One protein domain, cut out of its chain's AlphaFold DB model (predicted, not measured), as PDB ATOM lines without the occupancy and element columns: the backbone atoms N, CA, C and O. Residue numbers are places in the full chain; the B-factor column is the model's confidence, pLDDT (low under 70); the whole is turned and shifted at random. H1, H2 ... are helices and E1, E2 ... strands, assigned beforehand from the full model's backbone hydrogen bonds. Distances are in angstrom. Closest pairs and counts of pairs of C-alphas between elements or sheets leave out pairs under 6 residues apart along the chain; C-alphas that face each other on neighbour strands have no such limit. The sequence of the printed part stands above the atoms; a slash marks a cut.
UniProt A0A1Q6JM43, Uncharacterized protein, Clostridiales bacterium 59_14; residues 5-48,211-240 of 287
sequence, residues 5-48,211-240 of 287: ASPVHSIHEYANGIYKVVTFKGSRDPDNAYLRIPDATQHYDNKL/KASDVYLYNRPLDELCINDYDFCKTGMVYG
ATOM      1  N   ALA A   5      20.575 -62.664  83.770       70.31
ATOM      2  CA  ALA A   5      19.434 -61.766  83.740       70.31
ATOM      3  C   ALA A   5      18.174 -62.535  84.162       70.31
ATOM      4  O   ALA A   5      17.905 -63.634  83.674       70.31
ATOM      5  N   SER A   6      17.403 -61.965  85.087       76.12
ATOM      6  CA  SER A   6      16.123 -62.520  85.518       76.12
ATOM      7  C   SER A   6      14.989 -61.848  84.740       76.12
ATOM      8  O   SER A   6      14.860 -60.627  84.827       76.12
ATOM      9  N   PRO A   7      14.106 -62.604  84.066       84.75
ATOM     10  CA  PRO A   7      12.975 -62.014  83.359       84.75
ATOM     11  C   PRO A   7      11.972 -61.393  84.335       84.75
ATOM     12  O   PRO A   7      11.803 -61.895  85.455       84.75
ATOM     13  N   VAL A   8      11.332 -60.294  83.929       86.75
ATOM     14  CA  VAL A   8      10.200 -59.641  84.617       86.75
ATOM     15  C   VAL A   8       8.915 -60.411  84.352       86.75
ATOM     16  O   VAL A   8       8.195 -60.717  85.303       86.75
ATOM     17  N   HIS A   9       8.687 -60.803  83.098       88.31
ATOM     18  CA  HIS A   9       7.562 -61.639  82.698       88.31
ATOM     19  C   HIS A   9       8.065 -62.925  82.047       88.31
ATOM     20  O   HIS A   9       9.016 -62.898  81.272       88.31
ATOM     21  N   SER A  10       7.419 -64.048  82.339       90.88
ATOM     22  CA  SER A  10       7.661 -65.314  81.648       90.88
ATOM     23  C   SER A  10       6.349 -65.869  81.120       90.88
ATOM     24  O   SER A  10       5.361 -65.963  81.856       90.88
ATOM     25  N   ILE A  11       6.340 -66.226  79.841       90.75
ATOM     26  CA  ILE A  11       5.159 -66.676  79.115       90.75
ATOM     27  C   ILE A  11       5.329 -68.155  78.792       90.75
ATOM     28  O   ILE A  11       6.336 -68.580  78.226       90.75
ATOM     29  N   HIS A  12       4.332 -68.949  79.167       91.50
ATOM     30  CA  HIS A  12       4.315 -70.387  78.926       91.50
ATOM     31  C   HIS A  12       3.126 -70.746  78.048       91.50
ATOM     32  O   HIS A  12       1.989 -70.455  78.414       91.50
ATOM     33  N   GLU A  13       3.391 -71.409  76.933       89.94
ATOM     34  CA  GLU A  13       2.382 -71.934  76.027       89.94
ATOM     35  C   GLU A  13       1.923 -73.321  76.486       89.94
ATOM     36  O   GLU A  13       2.720 -74.231  76.729       89.94
ATOM     37  N   TYR A  14       0.612 -73.464  76.607       91.44
ATOM     38  CA  TYR A  14      -0.106 -74.716  76.800       91.44
ATOM     39  C   TYR A  14      -0.727 -75.128  75.450       91.44
ATOM     40  O   TYR A  14      -0.473 -74.510  74.425       91.44
ATOM     41  N   ALA A  15      -1.531 -76.192  75.399       85.94
ATOM     42  CA  ALA A  15      -2.183 -76.548  74.135       85.94
ATOM     43  C   ALA A  15      -3.308 -75.564  73.763       85.94
ATOM     44  O   ALA A  15      -3.865 -74.883  74.626       85.94
ATOM     45  N   ASN A  16      -3.681 -75.566  72.479       79.00
ATOM     46  CA  ASN A  16      -4.841 -74.854  71.930       79.00
ATOM     47  C   ASN A  16      -4.797 -73.325  72.126       79.00
ATOM     48  O   ASN A  16      -5.825 -72.719  72.416       79.00
ATOM     49  N   GLY A  17      -3.614 -72.709  72.010       80.94
ATOM     50  CA  GLY A  17      -3.462 -71.251  72.126       80.94
ATOM     51  C   GLY A  17      -3.707 -70.707  73.538       80.94
ATOM     52  O   GLY A  17      -4.019 -69.531  73.711       80.94
ATOM     53  N   ILE A  18      -3.613 -71.562  74.560       88.62
ATOM     54  CA  ILE A  18      -3.689 -71.142  75.960       88.62
ATOM     55  C   ILE A  18      -2.288 -70.741  76.416       88.62
ATOM     56  O   ILE A  18      -1.352 -71.533  76.324       88.62
ATOM     57  N   TYR A  19      -2.150 -69.552  76.991       90.50
ATOM     58  CA  TYR A  19      -0.885 -69.063  77.530       90.50
ATOM     59  C   TYR A  19      -1.023 -68.664  78.991       90.50
ATOM     60  O   TYR A  19      -2.031 -68.109  79.428       90.50
ATOM     61  N   LYS A  20       0.040 -68.915  79.755       92.62
ATOM     62  CA  LYS A  20       0.197 -68.415  81.116       92.62
ATOM     63  C   LYS A  20       1.241 -67.317  81.140       92.62
ATOM     64  O   LYS A  20       2.404 -67.582  80.837       92.62
ATOM     65  N   VAL A  21       0.846 -66.140  81.603       92.12
ATOM     66  CA  VAL A  21       1.758 -65.037  81.908       92.12
ATOM     67  C   VAL A  21       2.095 -65.090  83.394       92.12
ATOM     68  O   VAL A  21       1.213 -65.255  84.241       92.12
ATOM     69  N   VAL A  22       3.382 -64.995  83.716       92.44
ATOM     70  CA  VAL A  22       3.889 -64.924  85.089       92.44
ATOM     71  C   VAL A  22       4.721 -63.660  85.226       92.44
ATOM     72  O   VAL A  22       5.791 -63.580  84.632       92.44
ATOM     73  N   THR A  23       4.260 -62.707  86.032       91.25
ATOM     74  CA  THR A  23       5.018 -61.497  86.376       91.25
ATOM     75  C   THR A  23       5.665 -61.672  87.741       91.25
ATOM     76  O   THR A  23       4.979 -61.915  88.734       91.25
ATOM     77  N   PHE A  24       6.985 -61.552  87.827       88.50
ATOM     78  CA  PHE A  24       7.712 -61.718  89.085       88.50
ATOM     79  C   PHE A  24       7.756 -60.418  89.892       88.50
ATOM     80  O   PHE A  24       8.096 -59.360  89.367       88.50
ATOM     81  N   LYS A  25       7.487 -60.512  91.197       82.69
ATOM     82  CA  LYS A  25       7.589 -59.383  92.129       82.69
ATOM     83  C   LYS A  25       9.049 -59.127  92.531       82.69
ATOM     84  O   LYS A  25       9.870 -60.045  92.553       82.69
ATOM     85  N   GLY A  26       9.370 -57.880  92.866       72.81
ATOM     86  CA  GLY A  26      10.671 -57.459  93.401       72.81
ATOM     87  C   GLY A  26      10.966 -55.989  93.102       72.81
ATOM     88  O   GLY A  26      10.339 -55.414  92.217       72.81
ATOM     89  N   SER A  27      11.924 -55.391  93.821       62.69
ATOM     90  CA  SER A  27      12.458 -54.065  93.475       62.69
ATOM     91  C   SER A  27      13.246 -54.190  92.177       62.69
ATOM     92  O   SER A  27      14.392 -54.639  92.183       62.69
ATOM     93  N   ARG A  28      12.598 -53.875  91.058       64.25
ATOM     94  CA  ARG A  28      13.185 -53.937  89.723       64.25
ATOM     95  C   ARG A  28      13.121 -52.553  89.118       64.25
ATOM     96  O   ARG A  28      12.071 -51.918  89.155       64.25
ATOM     97  N   ASP A  29      14.254 -52.108  88.607       61.38
ATOM     98  CA  ASP A  29      14.310 -50.925  87.768       61.38
ATOM     99  C   ASP A  29      13.538 -51.233  86.469       61.38
ATOM    100  O   ASP A  29      13.853 -52.233  85.819       61.38
ATOM    101  N   PRO A  30      12.487 -50.471  86.121       62.84
ATOM    102  CA  PRO A  30      11.707 -50.718  84.911       62.84
ATOM    103  C   PRO A  30      12.531 -50.564  83.625       62.84
ATOM    104  O   PRO A  30      12.186 -51.201  82.628       62.84
ATOM    105  N   ASP A  31      13.622 -49.792  83.671       62.47
ATOM    106  CA  ASP A  31      14.451 -49.454  82.514       62.47
ATOM    107  C   ASP A  31      15.703 -50.341  82.397       62.47
ATOM    108  O   ASP A  31      16.383 -50.320  81.372       62.47
ATOM    109  N   ASN A  32      16.005 -51.159  83.414       62.81
ATOM    110  CA  ASN A  32      17.218 -51.979  83.457       62.81
ATOM    111  C   ASN A  32      16.939 -53.455  83.775       62.81
ATOM    112  O   ASN A  32      16.182 -53.808  84.680       62.81
ATOM    113  N   ALA A  33      17.625 -54.356  83.063       65.19
ATOM    114  CA  ALA A  33      17.534 -55.790  83.321       65.19
ATOM    115  C   ALA A  33      18.102 -56.144  84.707       65.19
ATOM    116  O   ALA A  33      19.237 -55.803  85.046       65.19
ATOM    117  N   TYR A  34      17.332 -56.889  85.507       65.50
ATOM    118  CA  TYR A  34      17.784 -57.321  86.827       65.50
ATOM    119  C   TYR A  34      18.770 -58.489  86.721       65.50
ATOM    120  O   TYR A  34      18.417 -59.583  86.271       65.50
ATOM    121  N   LEU A  35      19.994 -58.275  87.195       63.19
ATOM    122  CA  LEU A  35      21.041 -59.289  87.249       63.19
ATOM    123  C   LEU A  35      21.014 -59.982  88.614       63.19
ATOM    124  O   LEU A  35      21.200 -59.347  89.652       63.19
ATOM    125  N   ARG A  36      20.786 -61.300  88.634       59.88
ATOM    126  CA  ARG A  36      20.861 -62.071  89.883       59.88
ATOM    127  C   ARG A  36      22.318 -62.233  90.305       59.88
ATOM    128  O   ARG A  36      23.079 -62.935  89.639       59.88
ATOM    129  N   ILE A  37      22.664 -61.660  91.454       59.75
ATOM    130  CA  ILE A  37      23.883 -61.999  92.190       59.75
ATOM    131  C   ILE A  37      23.530 -63.188  93.099       59.75
ATOM    132  O   ILE A  37      22.571 -63.086  93.868       59.75
ATOM    133  N   PRO A  38      24.210 -64.343  92.985       52.03
ATOM    134  CA  PRO A  38      23.924 -65.485  93.839       52.03
ATOM    135  C   PRO A  38      24.449 -65.201  95.245       52.03
ATOM    136  O   PRO A  38      25.611 -65.474  95.528       52.03
ATOM    137  N   ASP A  39      23.596 -64.656  96.111       52.78
ATOM    138  CA  ASP A  39      23.896 -64.551  97.536       52.78
ATOM    139  C   ASP A  39      23.366 -65.762  98.311       52.78
ATOM    140  O   ASP A  39      22.301 -66.325  98.021       52.78
ATOM    141  N   ALA A  40      24.182 -66.205  99.264       48.06
ATOM    142  CA  ALA A  40      23.971 -67.403 100.057       48.06
ATOM    143  C   ALA A  40      22.770 -67.244 101.004       48.06
ATOM    144  O   ALA A  40      22.530 -66.184 101.566       48.06
ATOM    145  N   THR A  41      22.061 -68.353 101.231       43.28
ATOM    146  CA  THR A  41      20.964 -68.538 102.205       43.28
ATOM    147  C   THR A  41      19.611 -67.895 101.869       43.28
ATOM    148  O   THR A  41      19.140 -66.971 102.518       43.28
ATOM    149  N   GLN A  42      18.885 -68.510 100.927       46.78
ATOM    150  CA  GLN A  42      17.420 -68.484 100.988       46.78
ATOM    151  C   GLN A  42      16.971 -69.396 102.142       46.78
ATOM    152  O   GLN A  42      17.141 -70.615 102.072       46.78
ATOM    153  N   HIS A  43      16.442 -68.813 103.219       41.69
ATOM    154  CA  HIS A  43      15.810 -69.557 104.311       41.69
ATOM    155  C   HIS A  43      14.553 -70.271 103.779       41.69
ATOM    156  O   HIS A  43      13.588 -69.641 103.349       41.69
ATOM    157  N   TYR A  44      14.589 -71.605 103.740       48.62
ATOM    158  CA  TYR A  44      13.535 -72.457 103.177       48.62
ATOM    159  C   TYR A  44      12.486 -72.853 104.225       48.62
ATOM    160  O   TYR A  44      12.267 -74.047 104.446       48.62
ATOM    161  N   ASP A  45      11.813 -71.887 104.840       51.53
ATOM    162  CA  ASP A  45      10.792 -72.202 105.852       51.53
ATOM    163  C   ASP A  45       9.493 -72.774 105.229       51.53
ATOM    164  O   ASP A  45       8.719 -73.436 105.912       51.53
ATOM    165  N   ASN A  46       9.320 -72.686 103.896       60.31
ATOM    166  CA  ASN A  46       8.090 -73.079 103.178       60.31
ATOM    167  C   ASN A  46       8.286 -74.206 102.130       60.31
ATOM    168  O   ASN A  46       7.750 -74.158 101.018       60.31
ATOM    169  N   LYS A  47       9.089 -75.243 102.422       65.44
ATOM    170  CA  LYS A  47       9.347 -76.351 101.462       65.44
ATOM    171  C   LYS A  47       8.077 -77.081 101.005       65.44
ATOM    172  O   LYS A  47       8.007 -77.513  99.852       65.44
ATOM    173  N   LEU A  48       7.096 -77.225 101.897       67.69
ATOM    174  CA  LEU A  48       5.830 -77.898 101.611       67.69
ATOM    175  C   LEU A  48       4.985 -77.104 100.617       67.69
ATOM    176  O   LEU A  48       4.654 -77.638  99.560       67.69
ATOM    177  N   LYS A 211       8.051 -73.074  77.285       89.06
ATOM    178  CA  LYS A 211       8.333 -71.653  77.477       89.06
ATOM    179  C   LYS A 211       8.240 -70.968  76.116       89.06
ATOM    180  O   LYS A 211       8.996 -71.338  75.225       89.06
ATOM    181  N   ALA A 212       7.327 -70.012  75.991       85.94
ATOM    182  CA  ALA A 212       7.121 -69.251  74.765       85.94
ATOM    183  C   ALA A 212       8.072 -68.053  74.702       85.94
ATOM    184  O   ALA A 212       8.753 -67.866  73.709       85.94
ATOM    185  N   SER A 213       8.164 -67.263  75.778       86.19
ATOM    186  CA  SER A 213       9.031 -66.081  75.811       86.19
ATOM    187  C   SER A 213       9.377 -65.661  77.243       86.19
ATOM    188  O   SER A 213       8.660 -65.982  78.195       86.19
ATOM    189  N   ASP A 214      10.488 -64.942  77.381       87.06
ATOM    190  CA  ASP A 214      10.930 -64.263  78.594       87.06
ATOM    191  C   ASP A 214      11.120 -62.770  78.282       87.06
ATOM    192  O   ASP A 214      11.888 -62.398  77.398       87.06
ATOM    193  N   VAL A 215      10.444 -61.905  79.040       85.12
ATOM    194  CA  VAL A 215      10.504 -60.445  78.882       85.12
ATOM    195  C   VAL A 215      11.243 -59.851  80.071       85.12
ATOM    196  O   VAL A 215      10.849 -60.042  81.223       85.12
ATOM    197  N   TYR A 216      12.333 -59.136  79.800       82.69
ATOM    198  CA  TYR A 216      13.274 -58.663  80.824       82.69
ATOM    199  C   TYR A 216      13.014 -57.240  81.313       82.69
ATOM    200  O   TYR A 216      13.500 -56.883  82.382       82.69
ATOM    201  N   LEU A 217      12.239 -56.462  80.560       81.81
ATOM    202  CA  LEU A 217      11.818 -55.114  80.925       81.81
ATOM    203  C   LEU A 217      10.355 -55.114  81.358       81.81
ATOM    204  O   LEU A 217       9.600 -56.044  81.057       81.81
ATOM    205  N   TYR A 218       9.955 -54.070  82.078       82.62
ATOM    206  CA  TYR A 218       8.568 -53.925  82.491       82.62
ATOM    207  C   TYR A 218       7.646 -53.764  81.276       82.62
ATOM    208  O   TYR A 218       7.870 -52.923  80.406       82.62
ATOM    209  N   ASN A 219       6.576 -54.555  81.239       82.69
ATOM    210  CA  ASN A 219       5.541 -54.462  80.223       82.69
ATOM    211  C   ASN A 219       4.168 -54.383  80.901       82.69
ATOM    212  O   ASN A 219       3.657 -55.367  81.442       82.69
ATOM    213  N   ARG A 220       3.566 -53.190  80.868       85.94
ATOM    214  CA  ARG A 220       2.275 -52.916  81.511       85.94
ATOM    215  C   ARG A 220       1.144 -53.833  81.011       85.94
ATOM    216  O   ARG A 220       0.495 -54.425  81.871       85.94
ATOM    217  N   PRO A 221       0.923 -54.016  79.692       86.81
ATOM    218  CA  PRO A 221      -0.073 -54.971  79.201       86.81
ATOM    219  C   PRO A 221       0.075 -56.381  79.790       86.81
ATOM    220  O   PRO A 221      -0.916 -56.977  80.201       86.81
ATOM    221  N   LEU A 222       1.301 -56.908  79.902       86.81
ATOM    222  CA  LEU A 222       1.536 -58.233  80.493       86.81
ATOM    223  C   LEU A 222       1.244 -58.283  82.003       86.81
ATOM    224  O   LEU A 222       0.778 -59.311  82.500       86.81
ATOM    225  N   ASP A 223       1.503 -57.201  82.743       87.12
ATOM    226  CA  ASP A 223       1.141 -57.121  84.164       87.12
ATOM    227  C   ASP A 223      -0.383 -57.069  84.363       87.12
ATOM    228  O   ASP A 223      -0.899 -57.753  85.244       87.12
ATOM    229  N   GLU A 224      -1.111 -56.339  83.512       88.75
ATOM    230  CA  GLU A 224      -2.577 -56.207  83.581       88.75
ATOM    231  C   GLU A 224      -3.315 -57.532  83.304       88.75
ATOM    232  O   GLU A 224      -4.390 -57.769  83.857       88.75
ATOM    233  N   LEU A 225      -2.717 -58.449  82.531       88.88
ATOM    234  CA  LEU A 225      -3.241 -59.812  82.346       88.88
ATOM    235  C   LEU A 225      -3.167 -60.658  83.629       88.88
ATOM    236  O   LEU A 225      -3.885 -61.654  83.775       88.88
ATOM    237  N   CYS A 226      -2.283 -60.305  84.563       90.56
ATOM    238  CA  CYS A 226      -2.014 -61.097  85.754       90.56
ATOM    239  C   CYS A 226      -3.003 -60.816  86.894       90.56
ATOM    240  O   CYS A 226      -2.674 -60.158  87.877       90.56
ATOM    241  N   ILE A 227      -4.202 -61.399  86.803       91.38
ATOM    242  CA  ILE A 227      -5.282 -61.206  87.789       91.38
ATOM    243  C   ILE A 227      -5.090 -61.951  89.121       91.38
ATOM    244  O   ILE A 227      -5.745 -61.622  90.106       91.38
ATOM    245  N   ASN A 228      -4.242 -62.986  89.164       86.62
ATOM    246  CA  ASN A 228      -4.003 -63.748  90.392       86.62
ATOM    247  C   ASN A 228      -2.736 -63.250  91.070       86.62
ATOM    248  O   ASN A 228      -1.667 -63.316  90.462       86.62
ATOM    249  N   ASP A 229      -2.844 -62.843  92.330       87.00
ATOM    250  CA  ASP A 229      -1.728 -62.298  93.090       87.00
ATOM    251  C   ASP A 229      -1.196 -63.293  94.140       87.00
ATOM    252  O   ASP A 229      -1.953 -63.800  94.968       87.00
ATOM    253  N   TYR A 230       0.106 -63.588  94.099       83.62
ATOM    254  CA  TYR A 230       0.813 -64.473  95.032       83.62
ATOM    255  C   TYR A 230       2.050 -63.775  95.606       83.62
ATOM    256  O   TYR A 230       2.543 -62.795  95.051       83.62
ATOM    257  N   ASP A 231       2.625 -64.311  96.681       77.75
ATOM    258  CA  ASP A 231       3.729 -63.683  97.428       77.75
ATOM    259  C   ASP A 231       4.919 -63.248  96.556       77.75
ATOM    260  O   ASP A 231       5.463 -62.161  96.738       77.75
ATOM    261  N   PHE A 232       5.286 -64.064  95.561       81.50
ATOM    262  CA  PHE A 232       6.470 -63.839  94.720       81.50
ATOM    263  C   PHE A 232       6.156 -63.490  93.262       81.50
ATOM    264  O   PHE A 232       7.053 -63.106  92.509       81.50
ATOM    265  N   CYS A 233       4.907 -63.647  92.825       86.69
ATOM    266  CA  CYS A 233       4.526 -63.419  91.435       86.69
ATOM    267  C   CYS A 233       3.034 -63.130  91.298       86.69
ATOM    268  O   CYS A 233       2.235 -63.560  92.124       86.69
ATOM    269  N   LYS A 234       2.665 -62.463  90.211       90.69
ATOM    270  CA  LYS A 234       1.295 -62.418  89.714       90.69
ATOM    271  C   LYS A 234       1.180 -63.352  88.514       90.69
ATOM    272  O   LYS A 234       2.159 -63.551  87.792       90.69
ATOM    273  N   THR A 235       0.011 -63.944  88.289       91.88
ATOM    274  CA  THR A 235      -0.202 -64.813  87.124       91.88
ATOM    275  C   THR A 235      -1.536 -64.575  86.441       91.88
ATOM    276  O   THR A 235      -2.569 -64.460  87.109       91.88
ATOM    277  N   GLY A 236      -1.518 -64.617  85.115       91.25
ATOM    278  CA  GLY A 236      -2.683 -64.557  84.241       91.25
ATOM    279  C   GLY A 236      -2.734 -65.768  83.323       91.25
ATOM    280  O   GLY A 236      -1.693 -66.325  82.974       91.25
ATOM    281  N   MET A 237      -3.939 -66.184  82.952       89.88
ATOM    282  CA  MET A 237      -4.152 -67.154  81.881       89.88
ATOM    283  C   MET A 237      -4.931 -66.451  80.784       89.88
ATOM    284  O   MET A 237      -5.971 -65.855  81.064       89.88
ATOM    285  N   VAL A 238      -4.420 -66.524  79.566       86.69
ATOM    286  CA  VAL A 238      -5.078 -66.001  78.374       86.69
ATOM    287  C   VAL A 238      -5.327 -67.143  77.405       86.69
ATOM    288  O   VAL A 238      -4.560 -68.102  77.338       86.69
ATOM    289  N   TYR A 239      -6.440 -67.063  76.698       81.56
ATOM    290  CA  TYR A 239      -6.819 -67.982  75.636       81.56
ATOM    291  C   TYR A 239      -7.518 -67.151  74.558       81.56
ATOM    292  O   TYR A 239      -8.129 -66.131  74.884       81.56
ATOM    293  N   GLY A 240      -7.436 -67.564  73.296       70.81
ATOM    294  CA  GLY A 240      -8.033 -66.822  72.180       70.81
ATOM    295  C   GLY A 240      -6.984 -66.358  71.177       70.81
ATOM    296  O   GLY A 240      -6.032 -67.099  70.975       70.81
TER     297      GLY A 240
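AT A GLANCE: This is residues 5 to 48 and 211 to 240 of the 287 residues of an uncharacterized protein of Clostridiales bacterium 59_14 (UniProt A0A1Q6JM43). A twisted wall of four antiparallel strands, E4, E1, E2 and E5 side by side, makes the body, and a single short helix, H1, grazes it. Beyond this wall a short strand, E3, pairs with residues 5 to 6, and after it residues 38 to 48 stick out as a free arm. The printed part has 74 residues with one named helix and five named strands, in the order E1, E2, E3, E4, H1, E5; under half of the residues are in named elements, which are mostly strand. The whole is only just loose, close to compact, with a radius of gyration of the C-alphas of 13.7 A and spans of 42 by 35 by 20 A.

HOW THE PARTS SIT: In the sheet, the inner strands E1, residues 9 to 13, and E2, residues 19 to 24, form a hairpin; they are antiparallel at 160 degrees, and N 10 and O 22 are within hydrogen-bond range at 2.9 A. E5, residues 233 to 238, is the edge strand next to E2, antiparallel at 163 degrees, with N 21 and O 236 at 2.9 A. E4, residues 211 to 215, is the other edge strand, antiparallel to E1 at 163 degrees, with N 11 and O 213 at 2.9 A. H1, residues 220 to 224, is on the sheet but only grazes it, with its residues 222 to 224; its closest C-alphas to E2 are those of Asp 223 and Thr 23, 6.3 A apart. In H1 every O i to N i+4 pair is within hydrogen-bond range. E3, residues 34 to 36, pairs with no named strand and is apart from E1, E2, E4, E5 and H1; its residues 34 to 35 pair antiparallel with residues 5 to 6.

IN THESE COORDINATES: E1 begins at C-alpha 9, at (7.562, -61.639, 82.698), and is 13.3 A long from first to last C-alpha. E2 is 16.2 A long and E3 6.4 A. E4 begins at C-alpha 211, at (8.333, -71.653, 77.477), and is 11.5 A long, and H1 is 6.2 A. E5 is 16.4 A long and ends at C-alpha 238, at (-5.078, -66.001, 78.374).

THE WHOLE: The two C-alphas farthest apart are those of Ala 40 and Gly 240, at 42.4 A. Without the free residues 38 to 48, the body spans 37 by 21 by 19 A. Residues 49 to 210 are not printed, and C-alphas 48 and 211 are 25.1 A apart across the cut. Of the links that are printed whole, E1 to E2 and E4 to H1 are tight, and E2 to E3 and H1 to E5 are short. The mean pLDDT of the printed part is 77.6, and residues 27 to 48 are under 70.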